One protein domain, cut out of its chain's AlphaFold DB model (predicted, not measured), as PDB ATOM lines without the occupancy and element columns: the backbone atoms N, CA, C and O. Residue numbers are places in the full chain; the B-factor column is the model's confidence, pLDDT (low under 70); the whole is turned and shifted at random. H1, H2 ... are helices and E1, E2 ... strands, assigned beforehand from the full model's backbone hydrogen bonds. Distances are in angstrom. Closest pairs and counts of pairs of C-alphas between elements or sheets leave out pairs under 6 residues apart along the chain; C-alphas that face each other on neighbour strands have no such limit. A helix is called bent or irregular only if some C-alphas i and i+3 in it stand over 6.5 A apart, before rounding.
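This is residues 14 to 43 and 91 to 235 of the 368 residues of an uncharacterized protein of Hyphomicrobiaceae bacterium (UniProt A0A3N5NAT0). One large, twisted sheet of nine strands is folded back on itself at E4 into two leaves, E1 E2 E8 E9 and E5 E3 E7 E6, which face each other. Three helices lie over one face of it, H1 over the first leaf and H2 with H3 over the second, and a long link, residues 206 to 220, leads from E9 in the first leaf to H3 at the second. The printed part has 175 residues, and its named elements run H1 E1 E2 E3 H2 E4 E5 E6 E7 E8 E9 H3 along the chain. The sheet's order is E1 E2 E8 E9 E4 E5 E3 E7 E6, antiparallel throughout, and the class is mixed, helices and strands. The whole is compact, with a radius of gyration of the C-alphas of 15.4 A and spans of 47 by 39 by 28 A.

The longest strand, E5, residues 148 to 157, measures 25.4 A and begins at C-alpha 148 (22.336, -27.443, -24.036). In its leaf are E3, residues 103 to 110, 22.5 A; E7, residues 175 to 180, 16.0 A; and E6, residues 169 to 171. E4, residues 142 to 145, is the hinge. The other leaf holds E9, residues 201 to 205, 11.9 A; E8, residues 185 to 191, 15.5 A; E2, residues 93 to 96; and E1, residues 38 to 40. H1, residues 14 to 30, spans 24.1 A from C-alpha 14 (46.258, -29.481, -33.271). H2, residues 112 to 128, spans 24.9 A and is irregular, with C-alphas 113 and 116 8.0 A apart. H3, residues 221 to 234, spans 20.2 A and ends at C-alpha 234 (4.580, -40.872, -22.860).

Within hydrogen-bond range across E5 and E3 are N 110 and O 150, 2.7 A, and N 104 and O 156, 2.8 A. Across E3 and E7, N 176 and O 109 are within hydrogen-bond range at 2.7 A, and across E7 and the edge strand E6, N 177 and O 170 are within hydrogen-bond range at 2.8 A. E4 and E5 are a hairpin, with N 143 and O 153 at 2.8 A. E9 pairs with E4 through N 205 and O 142, 2.8 A, and with E8 through N 202 and O 190, 2.8 A. E8 is staggered: residues 185 to 189 pair with E2, where N 93 and O 189 are 2.8 A apart, and residues 189 to 191 with E9. E2 and the edge strand E1 have N 94 and O 39 at 3.0 A. E3, H2 and E4 form a split strand-helix-strand unit, two strands running the same way with a helix between them in the chain and E5 between them in the sheet; its crossover is right-handed. H2 is on the sheet at a height of 9.2 A, over E5 and E3 and along the strands; its closest C-alphas to E5 are those of Pro 112 and Gly 150, 4.7 A. On the same face, H3 has a height over the sheet of 10.3 A and is over E7 and, only just, with 3 C-alphas, over E6. H2 touches H3 with residues 121 to 128 alone, the C-alphas of Thr 125 and Met 227 being closest at 5.1 A; they run opposite ways at 38 degrees, only just a steep tilt. H1, also on that face, has a height of 9.1 A and is apart from H2 and H3; its closest C-alphas to E1 are those of His 27 and Ile 38, 6.4 A. Every O i to N i+4 pair is within hydrogen-bond range in H1 and H3, and 11 of 13 are in H2.

The C-alphas farthest apart are those of Ala 14 and Ala 233, 47.0 A. Residues 44 to 90 are not printed, and C-alphas 43 and 91 are 8.5 A apart across this cut. The links H2 to E4, E5 to E6 and E9 to H3 are long. The mean pLDDT of the printed part is 74.8; 48 residues are under 70, among them 33 to 43, 128 to 141 and 191 to 200.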
ATOM      1  N   ALA A  14      46.420 -28.167 -33.878       71.25
ATOM      2  CA  ALA A  14      46.258 -29.481 -33.271       71.25
ATOM      3  C   ALA A  14      44.778 -29.889 -33.181       71.25
ATOM      4  O   ALA A  14      44.438 -30.999 -33.584       71.25
ATOM      5  N   ASP A  15      43.889 -28.983 -32.756       65.25
ATOM      6  CA  ASP A  15      42.441 -29.243 -32.704       65.25
ATOM      7  C   ASP A  15      41.880 -29.545 -34.104       65.25
ATOM      8  O   ASP A  15      41.069 -30.453 -34.300       65.25
ATOM      9  N   LEU A  16      42.340 -28.804 -35.116       67.94
ATOM     10  CA  LEU A  16      41.936 -29.021 -36.506       67.94
ATOM     11  C   LEU A  16      42.487 -30.333 -37.077       67.94
ATOM     12  O   LEU A  16      41.788 -31.010 -37.836       67.94
ATOM     13  N   ALA A  17      43.720 -30.703 -36.725       72.19
ATOM     14  CA  ALA A  17      44.302 -31.991 -37.084       72.19
ATOM     15  C   ALA A  17      43.523 -33.153 -36.447       72.19
ATOM     16  O   ALA A  17      43.185 -34.104 -37.152       72.19
ATOM     17  N   GLU A  18      43.149 -33.037 -35.168       71.00
ATOM     18  CA  GLU A  18      42.340 -34.036 -34.463       71.00
ATOM     19  C   GLU A  18      40.982 -34.238 -35.151       71.00
ATOM     20  O   GLU A  18      40.569 -35.371 -35.409       71.00
ATOM     21  N   VAL A  19      40.291 -33.153 -35.514       66.75
ATOM     22  CA  VAL A  19      39.005 -33.227 -36.226       66.75
ATOM     23  C   VAL A  19      39.154 -33.916 -37.585       66.75
ATOM     24  O   VAL A  19      38.326 -34.756 -37.952       66.75
ATOM     25  N   ARG A  20      40.200 -33.573 -38.347       72.12
ATOM     26  CA  ARG A  20      40.478 -34.186 -39.656       72.12
ATOM     27  C   ARG A  20      40.735 -35.683 -39.521       72.12
ATOM     28  O   ARG A  20      40.169 -36.460 -40.288       72.12
ATOM     29  N   GLU A  21      41.536 -36.079 -38.536       76.94
ATOM     30  CA  GLU A  21      41.825 -37.482 -38.252       76.94
ATOM     31  C   GLU A  21      40.551 -38.239 -37.854       76.94
ATOM     32  O   GLU A  21      40.228 -39.263 -38.460       76.94
ATOM     33  N   ARG A  22      39.766 -37.707 -36.909       71.38
ATOM     34  CA  ARG A  22      38.486 -38.303 -36.491       71.38
ATOM     35  C   ARG A  22      37.535 -38.490 -37.667       71.38
ATOM     36  O   ARG A  22      36.960 -39.565 -37.812       71.38
ATOM     37  N   ARG A  23      37.400 -37.485 -38.539       73.81
ATOM     38  CA  ARG A  23      36.555 -37.583 -39.737       73.81
ATOM     39  C   ARG A  23      37.048 -38.670 -40.689       73.81
ATOM     40  O   ARG A  23      36.227 -39.418 -41.212       73.81
ATOM     41  N   ALA A  24      38.357 -38.769 -40.914       75.88
ATOM     42  CA  ALA A  24      38.925 -39.818 -41.756       75.88
ATOM     43  C   ALA A  24      38.639 -41.218 -41.184       75.88
ATOM     44  O   ALA A  24      38.236 -42.107 -41.935       75.88
ATOM     45  N   ARG A  25      38.760 -41.392 -39.858       77.06
ATOM     46  CA  ARG A  25      38.409 -42.648 -39.175       77.06
ATOM     47  C   ARG A  25      36.925 -42.980 -39.320       77.06
ATOM     48  O   ARG A  25      36.609 -44.076 -39.771       77.06
ATOM     49  N   LEU A  26      36.037 -42.021 -39.044       75.00
ATOM     50  CA  LEU A  26      34.591 -42.180 -39.243       75.00
ATOM     51  C   LEU A  26      34.269 -42.575 -40.686       75.00
ATOM     52  O   LEU A  26      33.506 -43.508 -40.913       75.00
ATOM     53  N   HIS A  27      34.860 -41.889 -41.668       76.19
ATOM     54  CA  HIS A  27      34.626 -42.187 -43.080       76.19
ATOM     55  C   HIS A  27      35.013 -43.626 -43.400       76.19
ATOM     56  O   HIS A  27      34.230 -44.352 -44.000       76.19
ATOM     57  N   HIS A  28      36.189 -44.062 -42.957       78.38
ATOM     58  CA  HIS A  28      36.641 -45.431 -43.168       78.38
ATOM     59  C   HIS A  28      35.737 -46.475 -42.487       78.38
ATOM     60  O   HIS A  28      35.459 -47.510 -43.084       78.38
ATOM     61  N   GLN A  29      35.253 -46.198 -41.273       76.38
ATOM     62  CA  GLN A  29      34.403 -47.114 -40.505       76.38
ATOM     63  C   GLN A  29      32.967 -47.209 -41.031       76.38
ATOM     64  O   GLN A  29      32.396 -48.296 -41.040       76.38
ATOM     65  N   LEU A  30      32.366 -46.089 -41.449       74.88
ATOM     66  CA  LEU A  30      30.951 -46.045 -41.835       74.88
ATOM     67  C   LEU A  30      30.724 -46.336 -43.323       74.88
ATOM     68  O   LEU A  30      29.663 -46.845 -43.677       74.88
ATOM     69  N   HIS A  31      31.702 -46.051 -44.191       74.06
ATOM     70  CA  HIS A  31      31.585 -46.258 -45.640       74.06
ATOM     71  C   HIS A  31      31.207 -47.697 -46.055       74.06
ATOM     72  O   HIS A  31      30.447 -47.850 -47.009       74.06
ATOM     73  N   PRO A  32      31.678 -48.771 -45.386       72.81
ATOM     74  CA  PRO A  32      31.249 -50.135 -45.713       72.81
ATOM     75  C   PRO A  32      29.765 -50.415 -45.440       72.81
ATOM     76  O   PRO A  32      29.232 -51.386 -45.964       72.81
ATOM     77  N   ILE A  33      29.115 -49.607 -44.598       65.31
ATOM     78  CA  ILE A  33      27.768 -49.868 -44.065       65.31
ATOM     79  C   ILE A  33      26.746 -48.892 -44.655       65.31
ATOM     80  O   ILE A  33      25.581 -49.234 -44.810       65.31
ATOM     81  N   SER A  34      27.177 -47.691 -45.037       64.25
ATOM     82  CA  SER A  34      26.373 -46.747 -45.804       64.25
ATOM     83  C   SER A  34      27.266 -46.032 -46.815       64.25
ATOM     84  O   SER A  34      28.350 -45.585 -46.443       64.25
ATOM     85  N   PRO A  35      26.839 -45.884 -48.080       57.34
ATOM     86  CA  PRO A  35      27.640 -45.236 -49.118       57.34
ATOM     87  C   PRO A  35      27.707 -43.705 -48.979       57.34
ATOM     88  O   PRO A  35      28.541 -43.081 -49.628       57.34
ATOM     89  N   ASN A  36      26.857 -43.084 -48.145       56.16
ATOM     90  CA  ASN A  36      26.761 -41.620 -48.010       56.16
ATOM     91  C   ASN A  36      26.799 -41.092 -46.554       56.16
ATOM     92  O   ASN A  36      26.118 -40.107 -46.266       56.16
ATOM     93  N   PRO A  37      27.517 -41.697 -45.590       62.22
ATOM     94  CA  PRO A  37      27.184 -41.490 -44.187       62.22
ATOM     95  C   PRO A  37      27.645 -40.125 -43.677       62.22
ATOM     96  O   PRO A  37      26.985 -39.526 -42.834       62.22
ATOM     97  N   ILE A  38      28.772 -39.613 -44.178       59.62
ATOM     98  CA  ILE A  38      29.473 -38.493 -43.552       59.62
ATOM     99  C   ILE A  38      29.608 -37.341 -44.529       59.62
ATOM    100  O   ILE A  38      30.259 -37.452 -45.567       59.62
ATOM    101  N   LEU A  39      29.050 -36.198 -44.137       57.19
ATOM    102  CA  LEU A  39      29.304 -34.928 -44.797       57.19
ATOM    103  C   LEU A  39      30.184 -34.055 -43.915       57.19
ATOM    104  O   LEU A  39      30.018 -33.963 -42.693       57.19
ATOM    105  N   ALA A  40      31.089 -33.334 -44.568       50.47
ATOM    106  CA  ALA A  40      31.615 -32.116 -43.991       50.47
ATOM    107  C   ALA A  40      30.451 -31.126 -43.853       50.47
ATOM    108  O   ALA A  40      30.035 -30.513 -44.835       50.47
ATOM    109  N   ILE A  41      29.905 -30.982 -42.644       50.94
ATOM    110  CA  ILE A  41      28.955 -29.908 -42.382       50.94
ATOM    111  C   ILE A  41      29.795 -28.677 -42.097       50.94
ATOM    112  O   ILE A  41      30.233 -28.424 -40.976       50.94
ATOM    113  N   HIS A  42      30.003 -27.878 -43.137       43.38
ATOM    114  CA  HIS A  42      30.229 -26.469 -42.895       43.38
ATOM    115  C   HIS A  42      28.973 -25.940 -42.181       43.38
ATOM    116  O   HIS A  42      27.858 -26.271 -42.583       43.38
ATOM    117  N   SER A  43      29.148 -25.215 -41.074       41.12
ATOM    118  CA  SER A  43      28.092 -24.509 -40.325       41.12
ATOM    119  C   SER A  43      26.860 -24.114 -41.155       41.12
ATOM    120  O   SER A  43      27.020 -23.706 -42.299       41.12
ATOM    121  N   ALA A  91      34.939 -27.430 -39.114       57.22
ATOM    122  CA  ALA A  91      35.292 -28.609 -38.326       57.22
ATOM    123  C   ALA A  91      34.107 -29.527 -37.961       57.22
ATOM    124  O   ALA A  91      34.324 -30.667 -37.556       57.22
ATOM    125  N   ASN A  92      32.854 -29.081 -38.101       71.38
ATOM    126  CA  ASN A  92      31.723 -29.915 -37.693       71.38
ATOM    127  C   ASN A  92      31.568 -31.110 -38.635       71.38
ATOM    128  O   ASN A  92      31.568 -30.987 -39.862       71.38
ATOM    129  N   THR A  93      31.425 -32.290 -38.056       72.25
ATOM    130  CA  THR A  93      31.129 -33.516 -38.780       72.25
ATOM    131  C   THR A  93      29.645 -33.802 -38.679       72.25
ATOM    132  O   THR A  93      29.056 -33.851 -37.594       72.25
ATOM    133  N   GLY A  94      29.038 -33.946 -39.850       78.56
ATOM    134  CA  GLY A  94      27.653 -34.328 -39.979       78.56
ATOM    135  C   GLY A  94      27.475 -35.777 -40.334       78.56
ATOM    136  O   GLY A  94      28.284 -36.342 -41.067       78.56
ATOM    137  N   LEU A  95      26.353 -36.314 -39.881       80.12
ATOM    138  CA  LEU A  95      25.807 -37.567 -40.352       80.12
ATOM    139  C   LEU A  95      24.584 -37.277 -41.219       80.12
ATOM    140  O   LEU A  95      23.673 -36.564 -40.784       80.12
ATOM    141  N   VAL A  96      24.582 -37.804 -42.441       80.56
ATOM    142  CA  VAL A  96      23.396 -37.803 -43.305       80.56
ATOM    143  C   VAL A  96      22.518 -38.972 -42.907       80.56
ATOM    144  O   VAL A  96      22.994 -40.098 -42.771       80.56
ATOM    145  N   MET A  97      21.234 -38.687 -42.732       82.56
ATOM    146  CA  MET A  97      20.241 -39.678 -42.362       82.56
ATOM    147  C   MET A  97      19.469 -40.165 -43.597       82.56
ATOM    148  O   MET A  97      19.248 -39.435 -44.568       82.56
ATOM    149  N   GLY A  98      19.043 -41.420 -43.515       77.69
ATOM    150  CA  GLY A  98      18.260 -42.185 -44.470       77.69
ATOM    151  C   GLY A  98      19.059 -42.829 -45.599       77.69
ATOM    152  O   GLY A  98      20.278 -42.982 -45.528       77.69
ATOM    153  N   GLY A  99      18.328 -43.230 -46.639       69.88
ATOM    154  CA  GLY A  99      18.814 -44.116 -47.699       69.88
ATOM    155  C   GLY A  99      18.772 -45.607 -47.312       69.88
ATOM    156  O   GLY A  99      18.687 -45.931 -46.125       69.88
ATOM    157  N   PRO A 100      18.819 -46.528 -48.295       64.88
ATOM    158  CA  PRO A 100      18.824 -47.970 -48.039       64.88
ATOM    159  C   PRO A 100      20.031 -48.390 -47.187       64.88
ATOM    160  O   PRO A 100      21.167 -48.116 -47.573       64.88
ATOM    161  N   GLY A 101      19.795 -49.020 -46.031       68.19
ATOM    162  CA  GLY A 101      20.861 -49.387 -45.081       68.19
ATOM    163  C   GLY A 101      21.544 -48.199 -44.381       68.19
ATOM    164  O   GLY A 101      22.575 -48.369 -43.734       68.19
ATOM    165  N   GLY A 102      20.996 -46.986 -44.521       83.50
ATOM    166  CA  GLY A 102      21.552 -45.765 -43.941       83.50
ATOM    167  C   GLY A 102      21.265 -45.587 -42.449       83.50
ATOM    168  O   GLY A 102      20.771 -46.486 -41.773       83.50
ATOM    169  N   PHE A 103      21.572 -44.402 -41.920       86.62
ATOM    170  CA  PHE A 103      21.325 -44.065 -40.513       86.62
ATOM    171  C   PHE A 103      19.958 -43.416 -40.313       86.62
ATOM    172  O   PHE A 103      19.445 -42.749 -41.201       86.62
ATOM    173  N   PHE A 104      19.375 -43.566 -39.133       88.00
ATOM    174  CA  PHE A 104      18.137 -42.902 -38.743       88.00
ATOM    175  C   PHE A 104      18.327 -42.252 -37.377       88.00
ATOM    176  O   PHE A 104      18.982 -42.823 -36.509       88.00
ATOM    177  N   GLY A 105      17.794 -41.050 -37.185       89.44
ATOM    178  CA  GLY A 105      17.944 -40.306 -35.937       89.44
ATOM    179  C   GLY A 105      16.624 -40.125 -35.201       89.44
ATOM    180  O   GLY A 105      15.610 -39.828 -35.825       89.44
ATOM    181  N   LEU A 106      16.656 -40.234 -33.878       90.75
ATOM    182  CA  LEU A 106      15.617 -39.735 -32.982       90.75
ATOM    183  C   LEU A 106      16.172 -38.505 -32.265       90.75
ATOM    184  O   LEU A 106      17.063 -38.639 -31.431       90.75
ATOM    185  N   ASP A 107      15.705 -37.319 -32.640       90.75
ATOM    186  CA  ASP A 107      16.176 -36.031 -32.124       90.75
ATOM    187  C   ASP A 107      15.107 -35.453 -31.195       90.75
ATOM    188  O   ASP A 107      14.014 -35.108 -31.633       90.75
ATOM    189  N   ILE A 108      15.411 -35.390 -29.904       89.62
ATOM    190  CA  ILE A 108      14.507 -34.924 -28.856       89.62
ATOM    191  C   ILE A 108      15.033 -33.580 -28.365       89.62
ATOM    192  O   ILE A 108      16.144 -33.509 -27.846       89.62
ATOM    193  N   ASP A 109      14.249 -32.525 -28.541       87.62
ATOM    194  CA  ASP A 109      14.499 -31.174 -28.034       87.62
ATOM    195  C   ASP A 109      13.543 -30.912 -26.866       87.62
ATOM    196  O   ASP A 109      12.336 -31.054 -27.024       87.62
ATOM    197  N   PHE A 110      14.042 -30.565 -25.690       85.75
ATOM    198  CA  PHE A 110      13.270 -30.491 -24.455       85.75
ATOM    199  C   PHE A 110      13.728 -29.352 -23.555       85.75
ATOM    200  O   PHE A 110      14.848 -28.845 -23.628       85.75
ATOM    201  N   SER A 111      12.828 -28.943 -22.670       81.75
ATOM    202  CA  SER A 111      13.143 -27.950 -21.647       81.75
ATOM    203  C   SER A 111      14.140 -28.547 -20.641       81.75
ATOM    204  O   SER A 111      13.951 -29.685 -20.226       81.75
ATOM    205  N   PRO A 112      15.204 -27.836 -20.221       78.12
ATOM    206  CA  PRO A 112      16.247 -28.405 -19.357       78.12
ATOM    207  C   PRO A 112      15.756 -29.015 -18.035       78.12
ATOM    208  O   PRO A 112      16.383 -29.930 -17.516       78.12
ATOM    209  N   ASP A 113      14.643 -28.521 -17.490       79.69
ATOM    210  CA  ASP A 113      13.975 -29.039 -16.288       79.69
ATOM    211  C   ASP A 113      13.164 -30.325 -16.535       79.69
ATOM    212  O   ASP A 113      12.552 -30.859 -15.613       79.69
ATOM    213  N   LYS A 114      13.155 -30.809 -17.779       81.12
ATOM    214  CA  LYS A 114      12.414 -31.973 -18.279       81.12
ATOM    215  C   LYS A 114      13.339 -33.038 -18.865       81.12
ATOM    216  O   LYS A 114      12.928 -33.828 -19.709       81.12
ATOM    217  N   GLY A 115      14.601 -33.046 -18.430       77.25
ATOM    218  CA  GLY A 115      15.586 -34.045 -18.851       77.25
ATOM    219  C   GLY A 115      15.143 -35.470 -18.564       77.25
ATOM    220  O   GLY A 115      15.222 -36.304 -19.459       77.25
ATOM    221  N   ASP A 116      14.587 -35.708 -17.378       79.81
ATOM    222  CA  ASP A 116      14.112 -37.032 -16.973       79.81
ATOM    223  C   ASP A 116      12.993 -37.541 -17.896       79.81
ATOM    224  O   ASP A 116      12.988 -38.712 -18.257       79.81
ATOM    225  N   ASP A 117      12.087 -36.664 -18.350       80.50
ATOM    226  CA  ASP A 117      11.017 -37.034 -19.286       80.50
ATOM    227  C   ASP A 117      11.594 -37.432 -20.656       80.50
ATOM    228  O   ASP A 117      11.181 -38.426 -21.252       80.50
ATOM    229  N   ALA A 118      12.583 -36.684 -21.154       78.19
ATOM    230  CA  ALA A 118      13.231 -36.961 -22.433       78.19
ATOM    231  C   ALA A 118      14.106 -38.226 -22.402       78.19
ATOM    232  O   ALA A 118      14.125 -38.983 -23.378       78.19
ATOM    233  N   GLU A 119      14.815 -38.466 -21.297       79.88
ATOM    234  CA  GLU A 119      15.552 -39.711 -21.066       79.88
ATOM    235  C   GLU A 119      14.588 -40.889 -20.933       79.88
ATOM    236  O   GLU A 119      14.790 -41.896 -21.603       79.88
ATOM    237  N   HIS A 120      13.470 -40.724 -20.220       80.75
ATOM    238  CA  HIS A 120      12.429 -41.742 -20.120       80.75
ATOM    239  C   HIS A 120      11.825 -42.102 -21.485       80.75
ATOM    240  O   HIS A 120      11.683 -43.282 -21.802       80.75
ATOM    241  N   VAL A 121      11.527 -41.113 -22.340       78.88
ATOM    242  CA  VAL A 121      11.100 -41.382 -23.724       78.88
ATOM    243  C   VAL A 121      12.147 -42.218 -24.442       78.88
ATOM    244  O   VAL A 121      11.795 -43.183 -25.116       78.88
ATOM    245  N   LEU A 122      13.424 -41.856 -24.323       79.00
ATOM    246  CA  LEU A 122      14.503 -42.571 -24.987       79.00
ATOM    247  C   LEU A 122      14.658 -44.006 -24.457       79.00
ATOM    248  O   LEU A 122      14.793 -44.915 -25.273       79.00
ATOM    249  N   ASP A 123      14.566 -44.215 -23.143       79.31
ATOM    250  CA  ASP A 123      14.626 -45.526 -22.489       79.31
ATOM    251  C   ASP A 123      13.482 -46.433 -22.933       79.31
ATOM    252  O   ASP A 123      13.723 -47.529 -23.432       79.31
ATOM    253  N   GLU A 124      12.234 -45.969 -22.845       75.88
ATOM    254  CA  GLU A 124      11.086 -46.783 -23.255       75.88
ATOM    255  C   GLU A 124      11.105 -47.085 -24.757       75.88
ATOM    256  O   GLU A 124      10.668 -48.142 -25.220       75.88
ATOM    257  N   THR A 125      11.634 -46.148 -25.538       70.62
ATOM    258  CA  THR A 125      11.811 -46.318 -26.974       70.62
ATOM    259  C   THR A 125      12.917 -47.343 -27.278       70.62
ATOM    260  O   THR A 125      12.756 -48.172 -28.178       70.62
ATOM    261  N   ALA A 126      14.020 -47.334 -26.524       70.62
ATOM    262  CA  ALA A 126      15.102 -48.312 -26.629       70.62
ATOM    263  C   ALA A 126      14.672 -49.709 -26.142       70.62
ATOM    264  O   ALA A 126      15.009 -50.719 -26.769       70.62
ATOM    265  N   GLU A 127      13.862 -49.784 -25.087       73.94
ATOM    266  CA  GLU A 127      13.269 -51.031 -24.607       73.94
ATOM    267  C   GLU A 127      12.338 -51.632 -25.667       73.94
ATOM    268  O   GLU A 127      12.456 -52.816 -25.993       73.94
ATOM    269  N   ALA A 128      11.475 -50.814 -26.284       68.00
ATOM    270  CA  ALA A 128      10.611 -51.244 -27.383       68.00
ATOM    271  C   ALA A 128      11.410 -51.806 -28.573       68.00
ATOM    272  O   ALA A 128      10.916 -52.687 -29.284       68.00
ATOM    273  N   ALA A 129      12.650 -51.340 -28.752       65.69
ATOM    274  CA  ALA A 129      13.621 -51.845 -29.721       65.69
ATOM    275  C   ALA A 129      14.279 -53.175 -29.351       65.69
ATOM    276  O   ALA A 129      15.087 -53.692 -30.118       65.69
ATOM    277  N   GLY A 130      13.897 -53.775 -28.223       67.12
ATOM    278  CA  GLY A 130      14.467 -55.030 -27.749       67.12
ATOM    279  C   GLY A 130      15.884 -54.865 -27.209       67.12
ATOM    280  O   GLY A 130      16.612 -55.851 -27.106       67.12
ATOM    281  N   HIS A 131      16.287 -53.635 -26.873       65.88
ATOM    282  CA  HIS A 131      17.627 -53.339 -26.380       65.88
ATOM    283  C   HIS A 131      17.721 -53.253 -24.844       65.88
ATOM    284  O   HIS A 131      18.825 -53.112 -24.334       65.88
ATOM    285  N   GLY A 132      16.630 -53.455 -24.090       57.94
ATOM    286  CA  GLY A 132      16.622 -53.325 -22.618       57.94
ATOM    287  C   GLY A 132      16.871 -51.879 -22.158       57.94
ATOM    288  O   GLY A 132      16.758 -50.972 -22.978       57.94
ATOM    289  N   GLU A 133      17.250 -51.660 -20.888       53.38
ATOM    290  CA  GLU A 133      17.651 -50.351 -20.295       53.38
ATOM    291  C   GLU A 133      18.965 -49.778 -20.911       53.38
ATOM    292  O   GLU A 133      19.840 -49.235 -20.238       53.38
ATOM    293  N   ALA A 134      19.188 -49.963 -22.215       50.31
ATOM    294  CA  ALA A 134      20.449 -49.734 -22.914       50.31
ATOM    295  C   ALA A 134      20.652 -48.294 -23.402       50.31
ATOM    296  O   ALA A 134      21.114 -48.067 -24.522       50.31
ATOM    297  N   LEU A 135      20.406 -47.324 -22.529       50.25
ATOM    298  CA  LEU A 135      21.098 -46.041 -22.614       50.25
ATOM    299  C   LEU A 135      22.539 -46.166 -22.079       50.25
ATOM    300  O   LEU A 135      23.449 -45.518 -22.595       50.25
ATOM    301  N   GLU A 136      22.782 -47.066 -21.116       46.91
ATOM    302  CA  GLU A 136      24.109 -47.260 -20.507       46.91
ATOM    303  C   GLU A 136      24.976 -48.321 -21.215       46.91
ATOM    304  O   GLU A 136      26.207 -48.269 -21.164       46.91
ATOM    305  N   ASN A 137      24.367 -49.257 -21.952       50.75
ATOM    306  CA  ASN A 137      25.070 -50.377 -22.588       50.75
ATOM    307  C   ASN A 137      25.656 -50.030 -23.971       50.75
ATOM    308  O   ASN A 137      25.329 -50.686 -24.947       50.75
ATOM    309  N   ALA A 138      26.536 -49.025 -24.052       50.84
ATOM    310  CA  ALA A 138      27.606 -48.810 -25.053       50.84
ATOM    311  C   ALA A 138      27.341 -48.965 -26.581       50.84
ATOM    312  O   ALA A 138      28.275 -48.780 -27.363       50.84
ATOM    313  N   THR A 139      26.140 -49.296 -27.053       58.44
ATOM    314  CA  THR A 139      25.866 -49.620 -28.466       58.44
ATOM    315  C   THR A 139      24.980 -48.599 -29.158       58.44
ATOM    316  O   THR A 139      25.063 -48.479 -30.380       58.44
ATOM    317  N   LEU A 140      24.178 -47.837 -28.405       65.62
ATOM    318  CA  LEU A 140      23.383 -46.735 -28.934       65.62
ATOM    319  C   LEU A 140      24.177 -45.424 -28.813       65.62
ATOM    320  O   LEU A 140      24.385 -44.938 -27.702       65.62
ATOM    321  N   PRO A 141      24.632 -44.820 -29.924       68.44
ATOM    322  CA  PRO A 141      25.322 -43.542 -29.870       68.44
ATOM    323  C   PRO A 141      24.303 -42.451 -29.538       68.44
ATOM    324  O   PRO A 141      23.443 -42.126 -30.365       68.44
ATOM    325  N   VAL A 142      24.411 -41.872 -28.342       75.38
ATOM    326  CA  VAL A 142      23.541 -40.781 -27.896       75.38
ATOM    327  C   VAL A 142      24.346 -39.499 -27.806       75.38
ATOM    328  O   VAL A 142      25.328 -39.378 -27.082       75.38
ATOM    329  N   ARG A 143      23.934 -38.494 -28.565       74.25
ATOM    330  CA  ARG A 143      24.511 -37.156 -28.489       74.25
ATOM    331  C   ARG A 143      23.809 -36.375 -27.386       74.25
ATOM    332  O   ARG A 143      22.665 -35.964 -27.574       74.25
ATOM    333  N   LYS A 144      24.534 -36.102 -26.300       68.75
ATOM    334  CA  LYS A 144      24.189 -35.074 -25.308       68.75
ATOM    335  C   LYS A 144      24.982 -33.806 -25.631       68.75
ATOM    336  O   LYS A 144      26.161 -33.885 -25.978       68.75
ATOM    337  N   ARG A 145      24.366 -32.625 -25.558       65.56
ATOM    338  CA  ARG A 145      25.111 -31.357 -25.652       65.56
ATOM    339  C   ARG A 145      25.499 -30.910 -24.248       65.56
ATOM    340  O   ARG A 145      24.630 -30.717 -23.406       65.56
ATOM    341  N   SER A 146      26.789 -30.692 -24.006       59.03
ATOM    342  CA  SER A 146      27.300 -30.284 -22.686       59.03
ATOM    343  C   SER A 146      26.742 -28.943 -22.195       59.03
ATOM    344  O   SER A 146      26.656 -28.712 -20.995       59.03
ATOM    345  N   ASN A 147      26.363 -28.055 -23.114       53.84
ATOM    346  CA  ASN A 147      25.902 -26.697 -22.820       53.84
ATOM    347  C   ASN A 147      24.416 -26.455 -23.129       53.84
ATOM    348  O   ASN A 147      23.931 -25.336 -22.983       53.84
ATOM    349  N   ASP A 148      23.736 -27.478 -23.633       63.31
ATOM    350  CA  ASP A 148      22.336 -27.443 -24.036       63.31
ATOM    351  C   ASP A 148      21.740 -28.807 -23.678       63.31
ATOM    352  O   ASP A 148      21.469 -29.620 -24.565       63.31
ATOM    353  N   PRO A 149      21.634 -29.112 -22.366       64.56
ATOM    354  CA  PRO A 149      21.203 -30.425 -21.899       64.56
ATOM    355  C   PRO A 149      19.819 -30.784 -22.434       64.56
ATOM    356  O   PRO A 149      19.525 -31.962 -22.530       64.56
ATOM    357  N   GLY A 150      19.040 -29.786 -22.865       75.56
ATOM    358  CA  GLY A 150      17.744 -29.898 -23.519       75.56
ATOM    359  C   GLY A 150      17.739 -30.553 -24.900       75.56
ATOM    360  O   GLY A 150      16.764 -30.397 -25.618       75.56
ATOM    361  N   ARG A 151      18.796 -31.245 -25.345       81.94
ATOM    362  CA  ARG A 151      18.735 -31.967 -26.622       81.94
ATOM    363  C   ARG A 151      19.473 -33.291 -26.619       81.94
ATOM    364  O   ARG A 151      20.688 -33.342 -26.417       81.94
ATOM    365  N   LEU A 152      18.739 -34.335 -26.986       85.62
ATOM    366  CA  LEU A 152      19.214 -35.699 -27.171       85.62
ATOM    367  C   LEU A 152      19.093 -36.082 -28.643       85.62
ATOM    368  O   LEU A 152      18.111 -35.758 -29.298       85.62
ATOM    369  N   LEU A 153      20.098 -36.765 -29.185       86.69
ATOM    370  CA  LEU A 153      19.973 -37.436 -30.479       86.69
ATOM    371  C   LEU A 153      20.461 -38.871 -30.345       86.69
ATOM    372  O   LEU A 153      21.644 -39.075 -30.085       86.69
ATOM    373  N   ALA A 154      19.572 -39.830 -30.574       88.19
ATOM    374  CA  ALA A 154      19.904 -41.244 -30.681       88.19
ATOM    375  C   ALA A 154      19.999 -41.662 -32.152       88.19
ATOM    376  O   ALA A 154      19.233 -41.180 -32.990       88.19
ATOM    377  N   ILE A 155      20.960 -42.531 -32.469       87.56
ATOM    378  CA  ILE A 155      21.280 -42.929 -33.845       87.56
ATOM    379  C   ILE A 155      21.071 -44.433 -34.015       87.56
ATOM    380  O   ILE A 155      21.648 -45.236 -33.290       87.56
ATOM    381  N   PHE A 156      20.297 -44.793 -35.029       88.19
ATOM    382  CA  PHE A 156      19.951 -46.156 -35.418       88.19
ATOM    383  C   PHE A 156      20.412 -46.430 -36.852       88.19
ATOM    384  O   PHE A 156      20.709 -45.506 -37.612       88.19
ATOM    385  N   ARG A 157      20.424 -47.701 -37.253       87.12
ATOM    386  CA  ARG A 157      20.660 -48.144 -38.630       87.12
ATOM    387  C   ARG A 157      19.354 -48.630 -39.257       87.12
ATOM    388  O   ARG A 157      18.584 -49.325 -38.607       87.12
ATOM    389  N   ALA A 158      19.104 -48.319 -40.520       84.31
ATOM    390  CA  ALA A 158      18.033 -48.945 -41.286       84.31
ATOM    391  C   ALA A 158      18.441 -50.371 -41.720       84.31
ATOM    392  O   ALA A 158      19.632 -50.635 -41.902       84.31
ATOM    393  N   PRO A 159      17.497 -51.309 -41.909       84.25
ATOM    394  CA  PRO A 159      17.813 -52.604 -42.496       84.25
ATOM    395  C   PRO A 159      18.434 -52.435 -43.891       84.25
ATOM    396  O   PRO A 159      18.154 -51.467 -44.604       84.25
ATOM    397  N   GLU A 160      19.284 -53.379 -44.289       82.19
ATOM    398  CA  GLU A 160      19.910 -53.356 -45.611       82.19
ATOM    399  C   GLU A 160      18.842 -53.333 -46.715       82.19
ATOM    400  O   GLU A 160      17.846 -54.050 -46.647       82.19
ATOM    401  N   GLY A 161      19.015 -52.458 -47.709       79.06
ATOM    402  CA  GLY A 161      18.046 -52.297 -48.798       79.06
ATOM    403  C   GLY A 161      16.738 -51.587 -48.413       79.06
ATOM    404  O   GLY A 161      15.952 -51.264 -49.300       79.06
ATOM    405  N   VAL A 162      16.510 -51.281 -47.132       76.81
ATOM    406  CA  VAL A 162      15.267 -50.667 -46.647       76.81
ATOM    407  C   VAL A 162      15.467 -49.178 -46.388       76.81
ATOM    408  O   VAL A 162      16.386 -48.773 -45.676       76.81
ATOM    409  N   SER A 163      14.575 -48.352 -46.940       76.12
ATOM    410  CA  SER A 163      14.440 -46.945 -46.553       76.12
ATOM    411  C   SER A 163      13.316 -46.816 -45.536       76.12
ATOM    412  O   SER A 163      12.174 -47.171 -45.824       76.12
ATOM    413  N   LEU A 164      13.623 -46.278 -44.358       79.25
ATOM    414  CA  LEU A 164      12.610 -46.029 -43.339       79.25
ATOM    415  C   LEU A 164      11.780 -44.782 -43.675       79.25
ATOM    416  O   LEU A 164      12.339 -43.794 -44.168       79.25
ATOM    417  N   PRO A 165      10.463 -44.800 -43.401       77.88
ATOM    418  CA  PRO A 165       9.627 -43.623 -43.573       77.88
ATOM    419  C   PRO A 165      10.019 -42.530 -42.572       77.88
ATOM    420  O   PRO A 165      10.389 -42.804 -41.431       77.88
ATOM    421  N   ILE A 166       9.901 -41.269 -42.986       82.81
ATOM    422  CA  ILE A 166       9.999 -40.141 -42.056       82.81
ATOM    423  C   ILE A 166       8.671 -40.047 -41.320       82.81
ATOM    424  O   ILE A 166       7.632 -39.800 -41.932       82.81
ATOM    425  N   LEU A 167       8.710 -40.256 -40.007       85.00
ATOM    426  CA  LEU A 167       7.520 -40.135 -39.187       85.00
ATOM    427  C   LEU A 167       7.229 -38.667 -38.848       85.00
ATOM    428  O   LEU A 167       8.160 -37.865 -38.731       85.00
ATOM    429  N   PRO A 168       5.952 -38.303 -38.651       85.19
ATOM    430  CA  PRO A 168       5.583 -36.988 -38.157       85.19
ATOM    431  C   PRO A 168       6.237 -36.674 -36.807       85.19
ATOM    432  O   PRO A 168       6.328 -37.544 -35.935       85.19
ATOM    433  N   SER A 169       6.625 -35.415 -36.627       90.56
ATOM    434  CA  SER A 169       7.161 -34.911 -35.367       90.56
ATOM    435  C   SER A 169       6.091 -34.928 -34.280       90.56
ATOM    436  O   SER A 169       4.908 -34.691 -34.545       90.56
ATOM    437  N   ILE A 170       6.505 -35.164 -33.042       90.50
ATOM    438  CA  ILE A 170       5.629 -35.132 -31.870       90.50
ATOM    439  C   ILE A 170       5.990 -33.884 -31.074       90.50
ATOM    440  O   ILE A 170       7.136 -33.709 -30.684       90.50
ATOM    441  N   SER A 171       5.025 -33.000 -30.851       91.12
ATOM    442  CA  SER A 171       5.203 -31.795 -30.042       91.12
ATOM    443  C   SER A 171       4.390 -31.928 -28.764       91.12
ATOM    444  O   SER A 171       3.177 -32.128 -28.821       91.12
ATOM    445  N   CYS A 172       5.047 -31.824 -27.621       88.75
ATOM    446  CA  CYS A 172       4.450 -31.921 -26.296       88.75
ATOM    447  C   CYS A 172       4.719 -30.640 -25.497       88.75
ATOM    448  O   CYS A 172       5.286 -29.674 -26.007       88.75
ATOM    449  N   ASP A 173       4.228 -30.587 -24.266       87.75
ATOM    450  CA  ASP A 173       4.393 -29.436 -23.378       87.75
ATOM    451  C   ASP A 173       5.844 -29.238 -22.922       87.75
ATOM    452  O   ASP A 173       6.264 -28.100 -22.709       87.75
ATOM    453  N   TRP A 174       6.617 -30.320 -22.827       86.00
ATOM    454  CA  TRP A 174       8.014 -30.282 -22.406       86.00
ATOM    455  C   TRP A 174       9.026 -30.224 -23.555       86.00
ATOM    456  O   TRP A 174      10.170 -29.824 -23.322       86.00
ATOM    457  N   GLY A 175       8.634 -30.569 -24.787       88.44
ATOM    458  CA  GLY A 175       9.582 -30.682 -25.893       88.44
ATOM    459  C   GLY A 175       9.004 -31.084 -27.251       88.44
ATOM    460  O   GLY A 175       7.794 -31.135 -27.472       88.44
ATOM    461  N   ASN A 176       9.902 -31.364 -28.190       91.44
ATOM    462  CA  ASN A 176       9.621 -31.885 -29.516       91.44
ATOM    463  C   ASN A 176      10.467 -33.131 -29.772       91.44
ATOM    464  O   ASN A 176      11.638 -33.185 -29.410       91.44
ATOM    465  N   ILE A 177       9.873 -34.107 -30.442       91.31
ATOM    466  CA  ILE A 177      10.513 -35.346 -30.861       91.31
ATOM    467  C   ILE A 177      10.444 -35.391 -32.384       91.31
ATOM    468  O   ILE A 177       9.357 -35.450 -32.967       91.31
ATOM    469  N   ASP A 178      11.606 -35.365 -33.020       91.56
ATOM    470  CA  ASP A 178      11.777 -35.362 -34.463       91.56
ATOM    471  C   ASP A 178      12.451 -36.656 -34.932       91.56
ATOM    472  O   ASP A 178      13.461 -37.105 -34.388       91.56
ATOM    473  N   TRP A 179      11.917 -37.231 -36.008       90.12
ATOM    474  CA  TRP A 179      12.484 -38.408 -36.662       90.12
ATOM    475  C   TRP A 179      13.304 -37.970 -37.875       90.12
ATOM    476  O   TRP A 179      12.784 -37.424 -38.851       90.12
ATOM    477  N   LEU A 180      14.615 -38.186 -37.813       88.50
ATOM    478  CA  LEU A 180      15.556 -37.811 -38.859       88.50
ATOM    479  C   LEU A 180      15.768 -38.994 -39.811       88.50
ATOM    480  O   LEU A 180      16.561 -39.888 -39.526       88.50
ATOM    481  N   GLY A 181      15.073 -38.975 -40.949       84.38
ATOM    482  CA  GLY A 181      15.250 -39.931 -42.048       84.38
ATOM    483  C   GLY A 181      15.855 -39.305 -43.308       84.38
ATOM    484  O   GLY A 181      16.603 -38.331 -43.234       84.38
ATOM    485  N   THR A 182      15.521 -39.860 -44.475       77.38
ATOM    486  CA  THR A 182      16.101 -39.485 -45.778       77.38
ATOM    487  C   THR A 182      16.095 -37.977 -46.034       77.38
ATOM    488  O   THR A 182      15.070 -37.307 -45.938       77.38
ATOM    489  N   GLY A 183      17.264 -37.430 -46.374       70.75
ATOM    490  CA  GLY A 183      17.436 -36.005 -46.678       70.75
ATOM    491  C   GLY A 183      17.574 -35.107 -45.445       70.75
ATOM    492  O   GLY A 183      17.731 -33.892 -45.586       70.75
ATOM    493  N   ARG A 184      17.550 -35.675 -44.234       81.44
ATOM    494  CA  ARG A 184      17.901 -34.970 -42.996       81.44
ATOM    495  C   ARG A 184      19.370 -35.198 -42.655       81.44
ATOM    496  O   ARG A 184      20.013 -36.133 -43.125       81.44
ATOM    497  N   GLN A 185      19.908 -34.319 -41.821       82.19
ATOM    498  CA  GLN A 185      21.277 -34.415 -41.331       82.19
ATOM    499  C   GLN A 185      21.343 -33.976 -39.875       82.19
ATOM    500  O   GLN A 185      20.567 -33.119 -39.443       82.19
ATOM    501  N   ALA A 186      22.314 -34.506 -39.143       81.94
ATOM    502  CA  ALA A 186      22.616 -34.070 -37.790       81.94
ATOM    503  C   ALA A 186      24.116 -33.831 -37.616       81.94
ATOM    504  O   ALA A 186      24.938 -34.539 -38.184       81.94
ATOM    505  N   VAL A 187      24.477 -32.843 -36.796       80.25
ATOM    506  CA  VAL A 187      25.861 -32.685 -36.327       80.25
ATOM    507  C   VAL A 187      26.113 -33.721 -35.236       80.25
ATOM    508  O   VAL A 187      25.374 -33.748 -34.246       80.25
ATOM    509  N   ILE A 188      27.135 -34.550 -35.427       76.81
ATOM    510  CA  ILE A 188      27.492 -35.664 -34.532       76.81
ATOM    511  C   ILE A 188      28.827 -35.450 -33.812       76.81
ATOM    512  O   ILE A 188      29.031 -35.992 -32.729       76.81
ATOM    513  N   ASP A 189      29.707 -34.627 -34.379       74.75
ATOM    514  CA  ASP A 189      30.943 -34.177 -33.740       74.75
ATOM    515  C   ASP A 189      31.220 -32.729 -34.158       74.75
ATOM    516  O   ASP A 189      30.990 -32.353 -35.313       74.75
ATOM    517  N   GLY A 190      31.691 -31.905 -33.232       74.56
ATOM    518  CA  GLY A 190      32.117 -30.539 -33.502       74.56
ATOM    519  C   GLY A 190      31.701 -29.554 -32.420       74.56
ATOM    520  O   GLY A 190      31.610 -29.885 -31.240       74.56
ATOM    521  N   TRP A 191      31.450 -28.318 -32.828       69.94
ATOM    522  CA  TRP A 191      31.233 -27.190 -31.931       69.94
ATOM    523  C   TRP A 191      29.890 -26.521 -32.200       69.94
ATOM    524  O   TRP A 191      29.507 -26.273 -33.354       69.94
ATOM    525  N   HIS A 192      29.164 -26.201 -31.130       68.12
ATOM    526  CA  HIS A 192      27.969 -25.381 -31.232       68.12
ATOM    527  C   HIS A 192      28.326 -23.890 -31.196       68.12
ATOM    528  O   HIS A 192      29.139 -23.432 -30.399       68.12
ATOM    529  N   LYS A 193      27.633 -23.091 -32.014       61.94
ATOM    530  CA  LYS A 193      27.867 -21.642 -32.153       61.94
ATOM    531  C   LYS A 193      27.666 -20.823 -30.870       61.94
ATOM    532  O   LYS A 193      28.031 -19.653 -30.846       61.94
ATOM    533  N   SER A 194      26.996 -21.377 -29.856       54.81
ATOM    534  CA  SER A 194      26.648 -20.633 -28.639       54.81
ATOM    535  C   SER A 194      27.792 -20.519 -27.634       54.81
ATOM    536  O   SER A 194      27.716 -19.621 -26.801       54.81
ATOM    537  N   ALA A 195      28.836 -21.351 -27.722       54.75
ATOM    538  CA  ALA A 195      30.024 -21.197 -26.888       54.75
ATOM    539  C   ALA A 195      31.289 -21.632 -27.646       54.75
ATOM    540  O   ALA A 195      31.610 -22.809 -27.779       54.75
ATOM    541  N   MET A 196      31.989 -20.632 -28.182       51.22
ATOM    542  CA  MET A 196      33.251 -20.793 -28.917       51.22
ATOM    543  C   MET A 196      34.464 -20.911 -27.970       51.22
ATOM    544  O   MET A 196      35.597 -20.927 -28.433       51.22
ATOM    545  N   ASP A 197      34.230 -20.957 -26.657       55.53
ATOM    546  CA  ASP A 197      35.231 -21.119 -25.591       55.53
ATOM    547  C   ASP A 197      35.529 -22.593 -25.264       55.53
ATOM    548  O   ASP A 197      36.240 -22.892 -24.309       55.53
ATOM    549  N   GLY A 198      34.959 -23.519 -26.033       56.28
ATOM    550  CA  GLY A 198      35.132 -24.949 -25.825       56.28
ATOM    551  C   GLY A 198      34.089 -25.595 -24.905       56.28
ATOM    552  O   GLY A 198      34.020 -26.818 -24.815       56.28
ATOM    553  N   SER A 199      33.223 -24.813 -24.252       60.44
ATOM    554  CA  SER A 199      32.211 -25.360 -23.333       60.44
ATOM    555  C   SER A 199      31.024 -26.029 -24.047       60.44
ATOM    556  O   SER A 199      30.263 -26.777 -23.433       60.44
ATOM    557  N   ALA A 200      30.884 -25.805 -25.359       62.97
ATOM    558  CA  ALA A 200      29.775 -26.271 -26.191       62.97
ATOM    559  C   ALA A 200      30.182 -27.313 -27.241       62.97
ATOM    560  O   ALA A 200      29.824 -27.202 -28.425       62.97
ATOM    561  N   ARG A 201      30.967 -28.307 -26.824       71.06
ATOM    562  CA  ARG A 201      31.339 -29.421 -27.695       71.06
ATOM    563  C   ARG A 201      30.130 -30.328 -27.920       71.06
ATOM    564  O   ARG A 201      29.417 -30.697 -26.989       71.06
ATOM    565  N   ILE A 202      29.906 -30.689 -29.173       72.31
ATOM    566  CA  ILE A 202      28.913 -31.671 -29.585       72.31
ATOM    567  C   ILE A 202      29.664 -32.978 -29.794       72.31
ATOM    568  O   ILE A 202      30.508 -33.043 -30.680       72.31
ATOM    569  N   VAL A 203      29.371 -34.001 -28.993       72.62
ATOM    570  CA  VAL A 203      29.977 -35.332 -29.137       72.62
ATOM    571  C   VAL A 203      28.913 -36.391 -28.855       72.62
ATOM    572  O   VAL A 203      28.125 -36.251 -27.920       72.62
ATOM    573  N   CYS A 204      28.869 -37.443 -29.670       77.06
ATOM    574  CA  CYS A 204      28.134 -38.663 -29.334       77.06
ATOM    575  C   CYS A 204      28.819 -39.398 -28.176       77.06
ATOM    576  O   CYS A 204      30.045 -39.432 -28.099       77.06
ATOM    577  N   VAL A 205      28.036 -40.005 -27.294       75.31
ATOM    578  CA  VAL A 205      28.520 -40.855 -26.209       75.31
ATOM    579  C   VAL A 205      27.842 -42.229 -26.344       75.31
ATOM    580  O   VAL A 205      26.613 -42.282 -26.300       75.31
ATOM    581  N   PRO A 206      28.608 -43.319 -26.542       76.94
ATOM    582  CA  PRO A 206      30.027 -43.302 -26.909       76.94
ATOM    583  C   PRO A 206      30.268 -42.585 -28.256       76.94
ATOM    584  O   PRO A 206      29.339 -42.452 -29.065       76.94
ATOM    585  N   PRO A 207      31.490 -42.075 -28.511       75.12
ATOM    586  CA  PRO A 207      31.819 -41.469 -29.794       75.12
ATOM    587  C   PRO A 207      31.560 -42.457 -30.923       75.12
ATOM    588  O   PRO A 207      31.962 -43.611 -30.843       75.12
ATOM    589  N   LEU A 208      30.951 -41.997 -32.017       74.44
ATOM    590  CA  LEU A 208      30.689 -42.853 -33.181       74.44
ATOM    591  C   LEU A 208      31.963 -43.491 -33.759       74.44
ATOM    592  O   LEU A 208      31.865 -44.540 -34.382       74.44
ATOM    593  N   THR A 209      33.139 -42.885 -33.549       71.44
ATOM    594  CA  THR A 209      34.441 -43.466 -33.928       71.44
ATOM    595  C   THR A 209      34.800 -44.719 -33.145       71.44
ATOM    596  O   THR A 209      35.632 -45.509 -33.587       71.44
ATOM    597  N   ASP A 210      34.223 -44.860 -31.960       77.94
ATOM    598  CA  ASP A 210      34.552 -45.902 -30.996       77.94
ATOM    599  C   ASP A 210      33.450 -46.974 -30.981       77.94
ATOM    600  O   ASP A 210      33.641 -48.072 -30.456       77.94
ATOM    601  N   CYS A 211      32.307 -46.679 -31.608       73.00
ATOM    602  CA  CYS A 211      31.237 -47.628 -31.857       73.00
ATOM    603  C   CYS A 211      31.613 -48.572 -33.001       73.00
ATOM    604  O   CYS A 211      31.984 -48.138 -34.090       73.00
ATOM    605  N   ASP A 212      31.416 -49.873 -32.794       78.81
ATOM    606  CA  ASP A 212      31.315 -50.811 -33.909       78.81
ATOM    607  C   ASP A 212      29.988 -50.529 -34.637       78.81
ATOM    608  O   ASP A 212      28.923 -50.760 -34.052       78.81
ATOM    609  N   PRO A 213      29.995 -50.030 -35.886       72.38
ATOM    610  CA  PRO A 213      28.757 -49.622 -36.528       72.38
ATOM    611  C   PRO A 213      27.869 -50.815 -36.913       72.38
ATOM    612  O   PRO A 213      26.689 -50.627 -37.207       72.38
ATOM    613  N   LEU A 214      28.387 -52.051 -36.853       76.12
ATOM    614  CA  LEU A 214      27.569 -53.261 -36.950       76.12
ATOM    615  C   LEU A 214      26.779 -53.558 -35.671       76.12
ATOM    616  O   LEU A 214      25.790 -54.287 -35.738       76.12
ATOM    617  N   LYS A 215      27.193 -52.986 -34.535       80.88
ATOM    618  CA  LYS A 215      26.497 -53.085 -33.246       80.88
ATOM    619  C   LYS A 215      25.497 -51.956 -33.014       80.88
ATOM    620  O   LYS A 215      24.765 -52.024 -32.031       80.88
ATOM    621  N   ILE A 216      25.447 -50.951 -33.893       81.19
ATOM    622  CA  ILE A 216      24.398 -49.928 -33.843       81.19
ATOM    623  C   ILE A 216      23.045 -50.619 -34.097       81.19
ATOM    624  O   ILE A 216      22.909 -51.323 -35.106       81.19
ATOM    625  N   PRO A 217      22.051 -50.421 -33.212       82.94
ATOM    626  CA  PRO A 217      20.696 -50.947 -33.349       82.94
ATOM    627  C   PRO A 217      20.094 -50.807 -34.747       82.94
ATOM    628  O   PRO A 217      20.137 -49.728 -35.343       82.94
ATOM    629  N   VAL A 218      19.488 -51.887 -35.252       85.94
ATOM    630  CA  VAL A 218      18.721 -51.860 -36.505       85.94
ATOM    631  C   VAL A 218      17.271 -51.517 -36.206       85.94
ATOM    632  O   VAL A 218      16.596 -52.218 -35.461       85.94
ATOM    633  N   LEU A 219      16.782 -50.465 -36.843       86.62
ATOM    634  CA  LEU A 219      15.432 -49.965 -36.697       86.62
ATOM    635  C   LEU A 219      14.559 -50.476 -37.842       86.62
ATOM    636  O   LEU A 219      14.605 -49.929 -38.937       86.62
ATOM    637  N   THR A 220      13.777 -51.533 -37.624       85.31
ATOM    638  CA  THR A 220      12.820 -52.014 -38.640       85.31
ATOM    639  C   THR A 220      11.606 -51.076 -38.748       85.31
ATOM    640  O   THR A 220      11.354 -50.309 -37.814       85.31
ATOM    641  N   PRO A 221      10.822 -51.108 -39.843       83.06
ATOM    642  CA  PRO A 221       9.592 -50.315 -39.956       83.06
ATOM    643  C   PRO A 221       8.593 -50.566 -38.817       83.06
ATOM    644  O   PRO A 221       8.011 -49.624 -38.280       83.06
ATOM    645  N   GLU A 222       8.430 -51.825 -38.404       80.44
ATOM    646  CA  GLU A 222       7.532 -52.219 -37.314       80.44
ATOM    647  C   GLU A 222       8.019 -51.642 -35.991       80.44
ATOM    648  O   GLU A 222       7.228 -51.153 -35.182       80.44
ATOM    649  N   LEU A 223       9.333 -51.684 -35.771       82.25
ATOM    650  CA  LEU A 223       9.931 -51.127 -34.577       82.25
ATOM    651  C   LEU A 223       9.819 -49.597 -34.553       82.25
ATOM    652  O   LEU A 223       9.417 -49.030 -33.543       82.25
ATOM    653  N   LEU A 224      10.083 -48.933 -35.675       86.00
ATOM    654  CA  LEU A 224       9.907 -47.491 -35.816       86.00
ATOM    655  C   LEU A 224       8.461 -47.068 -35.502       86.00
ATOM    656  O   LEU A 224       8.244 -46.107 -34.764       86.00
ATOM    657  N   ALA A 225       7.468 -47.820 -35.984       83.81
ATOM    658  CA  ALA A 225       6.066 -47.578 -35.655       83.81
ATOM    659  C   ALA A 225       5.765 -47.782 -34.155       83.81
ATOM    660  O   ALA A 225       5.065 -46.962 -33.558       83.81
ATOM    661  N   LYS A 226       6.315 -48.831 -33.525       80.75
ATOM    662  CA  LYS A 226       6.178 -49.071 -32.074       80.75
ATOM    663  C   LYS A 226       6.805 -47.952 -31.247       80.75
ATOM    664  O   LYS A 226       6.177 -47.460 -30.315       80.75
ATOM    665  N   MET A 227       8.010 -47.532 -31.618       85.19
ATOM    666  CA  MET A 227       8.741 -46.433 -30.995       85.19
ATOM    667  C   MET A 227       7.949 -45.120 -31.076       85.19
ATOM    668  O   MET A 227       7.801 -44.422 -30.078       85.19
ATOM    669  N   HIS A 228       7.354 -44.813 -32.232       86.81
ATOM    670  CA  HIS A 228       6.487 -43.639 -32.398       86.81
ATOM    671  C   HIS A 228       5.229 -43.694 -31.541       86.81
ATOM    672  O   HIS A 228       4.898 -42.726 -30.856       86.81
ATOM    673  N   ALA A 229       4.551 -44.842 -31.534       83.56
ATOM    674  CA  ALA A 229       3.376 -45.052 -30.702       83.56
ATOM    675  C   ALA A 229       3.711 -44.904 -29.209       83.56
ATOM    676  O   ALA A 229       2.928 -44.320 -28.460       83.56
ATOM    677  N   ARG A 230       4.889 -45.379 -28.782       83.00
ATOM    678  CA  ARG A 230       5.356 -45.226 -27.402       83.00
ATOM    679  C   ARG A 230       5.664 -43.772 -27.066       83.00
ATOM    680  O   ARG A 230       5.151 -43.280 -26.067       83.00
ATOM    681  N   ALA A 231       6.376 -43.065 -27.942       85.12
ATOM    682  CA  ALA A 231       6.638 -41.634 -27.811       85.12
ATOM    683  C   ALA A 231       5.343 -40.800 -27.709       85.12
ATOM    684  O   ALA A 231       5.285 -39.820 -26.973       85.12
ATOM    685  N   LEU A 232       4.272 -41.194 -28.405       86.00
ATOM    686  CA  LEU A 232       2.953 -40.570 -28.244       86.00
ATOM    687  C   LEU A 232       2.307 -40.886 -26.888       86.00
ATOM    688  O   LEU A 232       1.647 -40.022 -26.317       86.00
ATOM    689  N   ALA A 233       2.481 -42.105 -26.377       83.31
ATOM    690  CA  ALA A 233       1.897 -42.533 -25.108       83.31
ATOM    691  C   ALA A 233       2.523 -41.818 -23.898       83.31
ATOM    692  O   ALA A 233       1.797 -41.430 -22.984       83.31
ATOM    693  N   VAL A 234       3.842 -41.600 -23.916       81.25
ATOM    694  CA  VAL A 234       4.580 -40.872 -22.860       81.25
ATOM    695  C   VAL A 234       4.393 -39.357 -22.919       81.25
ATOM    696  O   VAL A 234       4.698 -38.656 -21.958       81.25
ATOM    697  N   CYS A 235       3.843 -38.843 -24.019       84.12
ATOM    698  CA  CYS A 235       3.564 -37.425 -24.214       84.12
ATOM    699  C   CYS A 235       2.046 -37.163 -24.250       84.12
ATOM    700  O   CYS A 235       1.493 -36.853 -25.314       84.12
TER     701      CYS A 235